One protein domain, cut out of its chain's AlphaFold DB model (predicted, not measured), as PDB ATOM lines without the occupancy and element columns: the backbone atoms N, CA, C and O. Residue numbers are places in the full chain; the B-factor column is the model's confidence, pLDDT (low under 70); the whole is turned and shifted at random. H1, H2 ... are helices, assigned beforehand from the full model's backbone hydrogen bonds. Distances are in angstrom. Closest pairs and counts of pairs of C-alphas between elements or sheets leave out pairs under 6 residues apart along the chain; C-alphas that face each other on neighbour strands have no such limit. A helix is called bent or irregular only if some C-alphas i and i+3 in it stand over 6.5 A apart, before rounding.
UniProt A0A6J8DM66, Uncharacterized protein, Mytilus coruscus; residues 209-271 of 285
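AT A GLANCE: This is residues 209 to 271 of the 285 residues of an uncharacterized protein of Mytilus coruscus (UniProt A0A6J8DM66). A helical hairpin of H1 and H2 makes the body, and the longest helix, H3, extends from it as an arm, its last residues, 263 to 271, sticking out free. A long loop joins H1 to H2, while a shorter one leads from H2 into H3, which runs on the same way as H2 with its first residue near H2. The printed part has 63 residues with three named helices, H1, H2 and H3 in that order, and no named strand; the class is all helix. The whole is loose, with a radius of gyration of the C-alphas of 14.1 A, and only just flat, spanning 45 by 30 by 12 A.

IN THESE COORDINATES: The printed part begins at Ser 209, and H1 follows as residues 210 to 222, from C-alpha 210 at (161.145, 119.369, 127.418) to C-alpha 222, 18.9 A away. H2 is residues 234 to 246; its first C-alpha, that of Ser 234, is at (176.399, 120.246, 149.169), and it is 18.5 A from first to last C-alpha. H3 is residues 255 to 271, 24.4 A from first to last C-alpha, and ends at C-alpha 271 at (175.635, 136.924, 112.885). None of the three helices is bent or irregular.

HOW THE PARTS SIT: H1 and H2 touch, with 14 pairs of C-alphas within 8 A; the closest C-alphas are those of Val 219 and Ala 242, 5.1 A apart. They form a helical hairpin, running opposite ways at a steep tilt of 43 degrees, with their centres 10.9 A apart. H2 and H3 are close but not clearly touching; their closest C-alphas, those of Ser 244 and Thr 255, are 7.5 A apart. These two run the same way at a shallow tilt of 30 degrees, and their centres are 20.6 A apart. H1 and H3 are apart. In H2 and H3 every O i to N i+4 pair is within hydrogen-bond range; in H1 8 of 9 are.

THE WHOLE: The two C-alphas farthest apart are those of Gly 231 and Leu 271, at 45.7 A, and the first and last printed C-alphas, those of Ser 209 and Leu 271, are 27.8 A apart. Without residues 263 to 271, which stand free and belong to H3, the body of 54 residues spans 36 by 29 by 12 A. The printed part has no cut. The link from H1 to H2, with 11 residues between them, is long, and the link from H2 to H3, with 8, is short. The mean pLDDT of the printed part is 77.1, and it is under 70 at residues 230 to 231, 251 to 254, 256 and 270.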
ATOM      1  N   SER A 209     157.939 122.154 127.618       71.88
ATOM      2  CA  SER A 209     158.596 121.862 128.901       71.88
ATOM      3  C   SER A 209     159.803 120.924 128.778       71.88
ATOM      4  O   SER A 209     160.456 120.644 129.777       71.88
ATOM      5  N   GLN A 210     160.147 120.434 127.581       74.94
ATOM      6  CA  GLN A 210     161.145 119.369 127.418       74.94
ATOM      7  C   GLN A 210     162.519 119.739 127.996       74.94
ATOM      8  O   GLN A 210     163.199 118.898 128.585       74.94
ATOM      9  N   ALA A 211     162.931 121.001 127.839       77.94
ATOM     10  CA  ALA A 211     164.184 121.500 128.401       77.94
ATOM     11  C   ALA A 211     164.154 121.491 129.937       77.94
ATOM     12  O   ALA A 211     165.131 121.087 130.569       77.94
ATOM     13  N   ASN A 212     163.016 121.860 130.528       77.31
ATOM     14  CA  ASN A 212     162.805 121.812 131.970       77.31
ATOM     15  C   ASN A 212     162.833 120.368 132.489       77.31
ATOM     16  O   ASN A 212     163.518 120.090 133.468       77.31
ATOM     17  N   GLU A 213     162.162 119.438 131.807       79.56
ATOM     18  CA  GLU A 213     162.143 118.014 132.171       79.56
ATOM     19  C   GLU A 213     163.549 117.396 132.091       79.56
ATOM     20  O   GLU A 213     163.989 116.703 133.012       79.56
ATOM     21  N   SER A 214     164.296 117.699 131.023       83.38
ATOM     22  CA  SER A 214     165.685 117.259 130.855       83.38
ATOM     23  C   SER A 214     166.605 117.827 131.942       83.38
ATOM     24  O   SER A 214     167.428 117.102 132.516       83.38
ATOM     25  N   PHE A 215     166.439 119.107 132.282       84.38
ATOM     26  CA  PHE A 215     167.182 119.729 133.369       84.38
ATOM     27  C   PHE A 215     166.832 119.101 134.722       84.38
ATOM     28  O   PHE A 215     167.726 118.692 135.458       84.38
ATOM     29  N   ASN A 216     165.544 118.931 135.024       82.50
ATOM     30  CA  ASN A 216     165.075 118.295 136.251       82.50
ATOM     31  C   ASN A 216     165.600 116.865 136.395       82.50
ATOM     32  O   ASN A 216     166.027 116.477 137.485       82.50
ATOM     33  N   HIS A 217     165.665 116.109 135.298       83.94
ATOM     34  CA  HIS A 217     166.321 114.808 135.285       83.94
ATOM     35  C   HIS A 217     167.809 114.927 135.656       83.94
ATOM     36  O   HIS A 217     168.265 114.242 136.570       83.94
ATOM     37  N   THR A 218     168.550 115.842 135.029       86.94
ATOM     38  CA  THR A 218     169.981 116.088 135.315       86.94
ATOM     39  C   THR A 218     170.233 116.487 136.768       86.94
ATOM     40  O   THR A 218     171.196 116.043 137.390       86.94
ATOM     41  N   VAL A 219     169.373 117.315 137.355       84.38
ATOM     42  CA  VAL A 219     169.511 117.674 138.768       84.38
ATOM     43  C   VAL A 219     169.169 116.465 139.653       84.38
ATOM     44  O   VAL A 219     169.854 116.238 140.648       84.38
ATOM     45  N   SER A 220     168.203 115.618 139.271       83.25
ATOM     46  CA  SER A 220     167.827 114.413 140.030       83.25
ATOM     47  C   SER A 220     168.924 113.351 140.113       83.25
ATOM     48  O   SER A 220     169.028 112.677 141.137       83.25
ATOM     49  N   THR A 221     169.798 113.252 139.106       84.62
ATOM     50  CA  THR A 221     170.958 112.350 139.164       84.62
ATOM     51  C   THR A 221     172.022 112.848 140.148       84.62
ATOM     52  O   THR A 221     172.698 112.040 140.785       84.62
ATOM     53  N   LYS A 222     172.154 114.171 140.333       85.56
ATOM     54  CA  LYS A 222     173.168 114.779 141.220       85.56
ATOM     55  C   LYS A 222     172.668 115.051 142.633       85.56
ATOM     56  O   LYS A 222     173.454 114.975 143.579       85.56
ATOM     57  N   ALA A 223     171.388 115.364 142.785       83.12
ATOM     58  CA  ALA A 223     170.710 115.681 144.034       83.12
ATOM     59  C   ALA A 223     169.388 114.902 144.105       83.12
ATOM     60  O   ALA A 223     168.301 115.458 143.977       83.12
ATOM     61  N   ALA A 224     169.484 113.584 144.276       78.00
ATOM     62  CA  ALA A 224     168.307 112.727 144.355       78.00
ATOM     63  C   ALA A 224     167.380 113.144 145.512       78.00
ATOM     64  O   ALA A 224     167.835 113.362 146.634       78.00
ATOM     65  N   LYS A 225     166.068 113.201 145.246       70.69
ATOM     66  CA  LYS A 225     165.045 113.674 146.202       70.69
ATOM     67  C   LYS A 225     164.940 112.830 147.475       70.69
ATOM     68  O   LYS A 225     164.478 113.315 148.498       70.69
ATOM     69  N   ASN A 226     165.352 111.565 147.410       74.00
ATOM     70  CA  ASN A 226     165.357 110.649 148.549       74.00
ATOM     71  C   ASN A 226     166.588 110.814 149.460       74.00
ATOM     72  O   ASN A 226     166.712 110.086 150.441       74.00
ATOM     73  N   LYS A 227     167.506 111.735 149.143       76.31
ATOM     74  CA  LYS A 227     168.704 112.017 149.935       76.31
ATOM     75  C   LYS A 227     168.693 113.463 150.415       76.31
ATOM     76  O   LYS A 227     168.354 114.384 149.677       76.31
ATOM     77  N   HIS A 228     169.106 113.666 151.660       77.12
ATOM     78  CA  HIS A 228     169.172 114.995 152.251       77.12
ATOM     79  C   HIS A 228     170.509 115.676 151.932       77.12
ATOM     80  O   HIS A 228     171.564 115.214 152.364       77.12
ATOM     81  N   TYR A 229     170.458 116.798 151.208       74.94
ATOM     82  CA  TYR A 229     171.635 117.620 150.882       74.94
ATOM     83  C   TYR A 229     171.520 119.079 151.344       74.94
ATOM     84  O   TYR A 229     172.495 119.823 151.252       74.94
ATOM     85  N   SER A 230     170.349 119.495 151.834       68.31
ATOM     86  CA  SER A 230     170.030 120.897 152.142       68.31
ATOM     87  C   SER A 230     170.645 121.421 153.446       68.31
ATOM     88  O   SER A 230     170.538 122.611 153.715       68.31
ATOM     89  N   GLY A 231     171.255 120.560 154.266       66.31
ATOM     90  CA  GLY A 231     171.905 120.943 155.525       66.31
ATOM     91  C   GLY A 231     173.305 121.553 155.374       66.31
ATOM     92  O   GLY A 231     173.901 121.945 156.370       66.31
ATOM     93  N   SER A 232     173.855 121.623 154.157       73.75
ATOM     94  CA  SER A 232     175.177 122.204 153.880       73.75
ATOM     95  C   SER A 232     175.257 122.804 152.469       73.75
ATOM     96  O   SER A 232     174.294 122.760 151.701       73.75
ATOM     97  N   SER A 233     176.430 123.318 152.079       76.19
ATOM     98  CA  SER A 233     176.721 123.790 150.712       76.19
ATOM     99  C   SER A 233     176.648 122.687 149.639       76.19
ATOM    100  O   SER A 233     176.679 122.985 148.443       76.19
ATOM    101  N   SER A 234     176.499 121.419 150.046       75.19
ATOM    102  CA  SER A 234     176.399 120.246 149.169       75.19
ATOM    103  C   SER A 234     175.270 120.366 148.143       75.19
ATOM    104  O   SER A 234     175.482 120.063 146.966       75.19
ATOM    105  N   LEU A 235     174.088 120.855 148.542       78.56
ATOM    106  CA  LEU A 235     172.978 121.060 147.607       78.56
ATOM    107  C   LEU A 235     173.336 122.083 146.520       78.56
ATOM    108  O   LEU A 235     173.161 121.801 145.336       78.56
ATOM    109  N   ASN A 236     173.893 123.234 146.909       79.19
ATOM    110  CA  ASN A 236     174.285 124.291 145.972       79.19
ATOM    111  C   ASN A 236     175.337 123.792 144.978       79.19
ATOM    112  O   ASN A 236     175.218 124.049 143.781       79.19
ATOM    113  N   TYR A 237     176.329 123.031 145.449       83.00
ATOM    114  CA  TYR A 237     177.347 122.435 144.587       83.00
ATOM    115  C   TYR A 237     176.738 121.459 143.569       83.00
ATOM    116  O   TYR A 237     177.026 121.539 142.375       83.00
ATOM    117  N   ARG A 238     175.843 120.569 144.013       84.38
ATOM    118  CA  ARG A 238     175.187 119.570 143.149       84.38
ATOM    119  C   ARG A 238     174.291 120.213 142.095       84.38
ATOM    120  O   ARG A 238     174.354 119.821 140.930       84.38
ATOM    121  N   VAL A 239     173.504 121.216 142.483       82.38
ATOM    122  CA  VAL A 239     172.666 121.987 141.553       82.38
ATOM    123  C   VAL A 239     173.540 122.766 140.567       82.38
ATOM    124  O   VAL A 239     173.301 122.699 139.366       82.38
ATOM    125  N   SER A 240     174.615 123.415 141.026       82.56
ATOM    126  CA  SER A 240     175.556 124.137 140.149       82.56
ATOM    127  C   SER A 240     176.239 123.209 139.142       82.56
ATOM    128  O   SER A 240     176.392 123.547 137.965       82.56
ATOM    129  N   ALA A 241     176.603 121.999 139.571       84.38
ATOM    130  CA  ALA A 241     177.134 120.979 138.681       84.38
ATOM    131  C   ALA A 241     176.091 120.541 137.639       84.38
ATOM    132  O   ALA A 241     176.448 120.303 136.486       84.38
ATOM    133  N   ALA A 242     174.811 120.418 138.006       86.56
ATOM    134  CA  ALA A 242     173.733 120.082 137.071       86.56
ATOM    135  C   ALA A 242     173.506 121.192 136.033       86.56
ATOM    136  O   ALA A 242     173.413 120.897 134.846       86.56
ATOM    137  N   VAL A 243     173.512 122.459 136.462       85.19
ATOM    138  CA  VAL A 243     173.452 123.630 135.566       85.19
ATOM    139  C   VAL A 243     174.624 123.631 134.588       85.19
ATOM    140  O   VAL A 243     174.426 123.821 133.391       85.19
ATOM    141  N   SER A 244     175.838 123.361 135.079       84.38
ATOM    142  CA  SER A 244     177.034 123.296 134.232       84.38
ATOM    143  C   SER A 244     176.889 122.229 133.144       84.38
ATOM    144  O   SER A 244     177.105 122.517 131.971       84.38
ATOM    145  N   GLU A 245     176.443 121.025 133.507       85.50
ATOM    146  CA  GLU A 245     176.233 119.937 132.546       85.50
ATOM    147  C   GLU A 245     175.142 120.264 131.521       85.50
ATOM    148  O   GLU A 245     175.372 120.100 130.324       85.50
ATOM    149  N   ALA A 246     174.003 120.807 131.960       82.75
ATOM    150  CA  ALA A 246     172.927 121.230 131.064       82.75
ATOM    151  C   ALA A 246     173.375 122.328 130.081       82.75
ATOM    152  O   ALA A 246     172.907 122.389 128.945       82.75
ATOM    153  N   ALA A 247     174.333 123.166 130.484       80.88
ATOM    154  CA  ALA A 247     174.960 124.169 129.628       80.88
ATOM    155  C   ALA A 247     176.097 123.615 128.737       80.88
ATOM    156  O   ALA A 247     176.700 124.374 127.974       80.88
ATOM    157  N   GLY A 248     176.419 122.317 128.813       80.69
ATOM    158  CA  GLY A 248     177.534 121.701 128.080       80.69
ATOM    159  C   GLY A 248     178.919 122.091 128.617       80.69
ATOM    160  O   GLY A 248     179.914 122.116 127.874       80.69
ATOM    161  N   LEU A 249     178.983 122.440 129.901       79.62
ATOM    162  CA  LEU A 249     180.179 122.860 130.617       79.62
ATOM    163  C   LEU A 249     180.648 121.763 131.576       79.62
ATOM    164  O   LEU A 249     179.860 121.107 132.254       79.62
ATOM    165  N   SER A 250     181.964 121.585 131.654       71.94
ATOM    166  CA  SER A 250     182.594 120.768 132.689       71.94
ATOM    167  C   SER A 250     182.570 121.533 134.016       71.94
ATOM    168  O   SER A 250     183.035 122.672 134.007       71.94
ATOM    169  N   PRO A 251     182.100 120.953 135.133       66.69
ATOM    170  CA  PRO A 251     182.195 121.604 136.439       66.69
ATOM    171  C   PRO A 251     183.668 121.834 136.836       66.69
ATOM    172  O   PRO A 251     184.499 120.948 136.650       66.69
ATOM    173  N   GLY A 252     183.998 123.018 137.371       66.31
ATOM    174  CA  GLY A 252     185.349 123.374 137.850       66.31
ATOM    175  C   GLY A 252     185.867 124.740 137.371       66.31
ATOM    176  O   GLY A 252     185.138 125.513 136.751       66.31
ATOM    177  N   ASN A 253     187.143 125.050 137.625       61.16
ATOM    178  CA  ASN A 253     187.725 126.386 137.383       61.16
ATOM    179  C   ASN A 253     187.728 126.823 135.904       61.16
ATOM    180  O   ASN A 253     187.704 128.013 135.597       61.16
ATOM    181  N   GLU A 254     187.683 125.873 134.968       67.81
ATOM    182  CA  GLU A 254     187.668 126.153 133.525       67.81
ATOM    183  C   GLU A 254     186.250 126.388 132.955       67.81
ATOM    184  O   GLU A 254     186.094 126.715 131.773       67.81
ATOM    185  N   THR A 255     185.207 126.285 133.795       72.50
ATOM    186  CA  THR A 255     183.794 126.502 133.421       72.50
ATOM    187  C   THR A 255     183.586 127.885 132.807       72.50
ATOM    188  O   THR A 255     182.995 128.001 131.732       72.50
ATOM    189  N   ILE A 256     184.117 128.931 133.452       68.56
ATOM    190  CA  ILE A 256     183.923 130.334 133.050       68.56
ATOM    191  C   ILE A 256     184.540 130.588 131.672       68.56
ATOM    192  O   ILE A 256     183.879 131.104 130.770       68.56
ATOM    193  N   LYS A 257     185.789 130.153 131.460       72.62
ATOM    194  CA  LYS A 257     186.485 130.324 130.174       72.62
ATOM    195  C   LYS A 257     185.766 129.587 129.041       72.62
ATOM    196  O   LYS A 257     185.642 130.114 127.932       72.62
ATOM    197  N   ARG A 258     185.255 128.378 129.309       73.62
ATOM    198  CA  ARG A 258     184.480 127.598 128.333       73.62
ATOM    199  C   ARG A 258     183.127 128.248 128.028       73.62
ATOM    200  O   ARG A 258     182.761 128.306 126.854       73.62
ATOM    201  N   ALA A 259     182.432 128.783 129.031       71.12
ATOM    202  CA  ALA A 259     181.171 129.505 128.855       71.12
ATOM    203  C   ALA A 259     181.346 130.741 127.962       71.12
ATOM    204  O   ALA A 259     180.628 130.889 126.973       71.12
ATOM    205  N   ILE A 260     182.370 131.562 128.227       75.88
ATOM    206  CA  ILE A 260     182.707 132.735 127.403       75.88
ATOM    207  C   ILE A 260     182.982 132.318 125.950       75.88
ATOM    208  O   ILE A 260     182.469 132.930 125.011       75.88
ATOM    209  N   ARG A 261     183.747 131.237 125.742       76.50
ATOM    210  CA  ARG A 261     184.050 130.711 124.400       76.50
ATOM    211  C   ARG A 261     182.793 130.246 123.659       76.50
ATOM    212  O   ARG A 261     182.651 130.536 122.472       76.50
ATOM    213  N   LEU A 262     181.898 129.518 124.331       75.00
ATOM    214  CA  LEU A 262     180.636 129.057 123.743       75.00
ATOM    215  C   LEU A 262     179.713 130.229 123.401       75.00
ATOM    216  O   LEU A 262     179.107 130.217 122.331       75.00
ATOM    217  N   ASN A 263     179.662 131.256 124.252       75.38
ATOM    218  CA  ASN A 263     178.857 132.443 123.990       75.38
ATOM    219  C   ASN A 263     179.368 133.204 122.755       75.38
ATOM    220  O   ASN A 263     178.597 133.467 121.836       75.38
ATOM    221  N   ARG A 264     180.688 133.427 122.644       74.88
ATOM    222  CA  ARG A 264     181.300 134.021 121.437       74.88
ATOM    223  C   ARG A 264     180.965 133.231 120.169       74.88
ATOM    224  O   ARG A 264     180.614 133.824 119.154       74.88
ATOM    225  N   LYS A 265     181.022 131.894 120.219       74.50
ATOM    226  CA  LYS A 265     180.634 131.042 119.081       74.50
ATOM    227  C   LYS A 265     179.158 131.200 118.703       74.50
ATOM    228  O   LYS A 265     178.863 131.248 117.513       74.50
ATOM    229  N   ARG A 266     178.248 131.290 119.683       73.19
ATOM    230  CA  ARG A 266     176.815 131.536 119.434       73.19
ATOM    231  C   ARG A 266     176.585 132.892 118.778       73.19
ATOM    232  O   ARG A 266     175.898 132.939 117.767       73.19
ATOM    233  N   VAL A 267     177.210 133.955 119.287       74.50
ATOM    234  CA  VAL A 267     177.118 135.303 118.699       74.50
ATOM    235  C   VAL A 267     177.583 135.288 117.241       74.50
ATOM    236  O   VAL A 267     176.849 135.721 116.362       74.50
ATOM    237  N   ILE A 268     178.746 134.693 116.955       75.94
ATOM    238  CA  ILE A 268     179.263 134.580 115.582       75.94
ATOM    239  C   ILE A 268     178.320 133.765 114.685       75.94
ATOM    240  O   ILE A 268     178.136 134.114 113.523       75.94
ATOM    241  N   LYS A 269     177.717 132.684 115.197       74.00
ATOM    242  CA  LYS A 269     176.749 131.881 114.436       74.00
ATOM    243  C   LYS A 269     175.491 132.687 114.109       74.00
ATOM    244  O   LYS A 269     175.081 132.703 112.957       74.00
ATOM    245  N   ASN A 270     174.943 133.401 115.088       69.44
ATOM    246  CA  ASN A 270     173.755 134.236 114.915       69.44
ATOM    247  C   ASN A 270     174.000 135.411 113.956       69.44
ATOM    248  O   ASN A 270     173.079 135.834 113.272       69.44
ATOM    249  N   LEU A 271     175.236 135.914 113.873       71.19
ATOM    250  CA  LEU A 271     175.635 136.924 112.885       71.19
ATOM    251  C   LEU A 271     175.787 136.351 111.465       71.19
ATOM    252  O   LEU A 271     175.712 137.101 110.497       71.19
TER     253      LEU A 271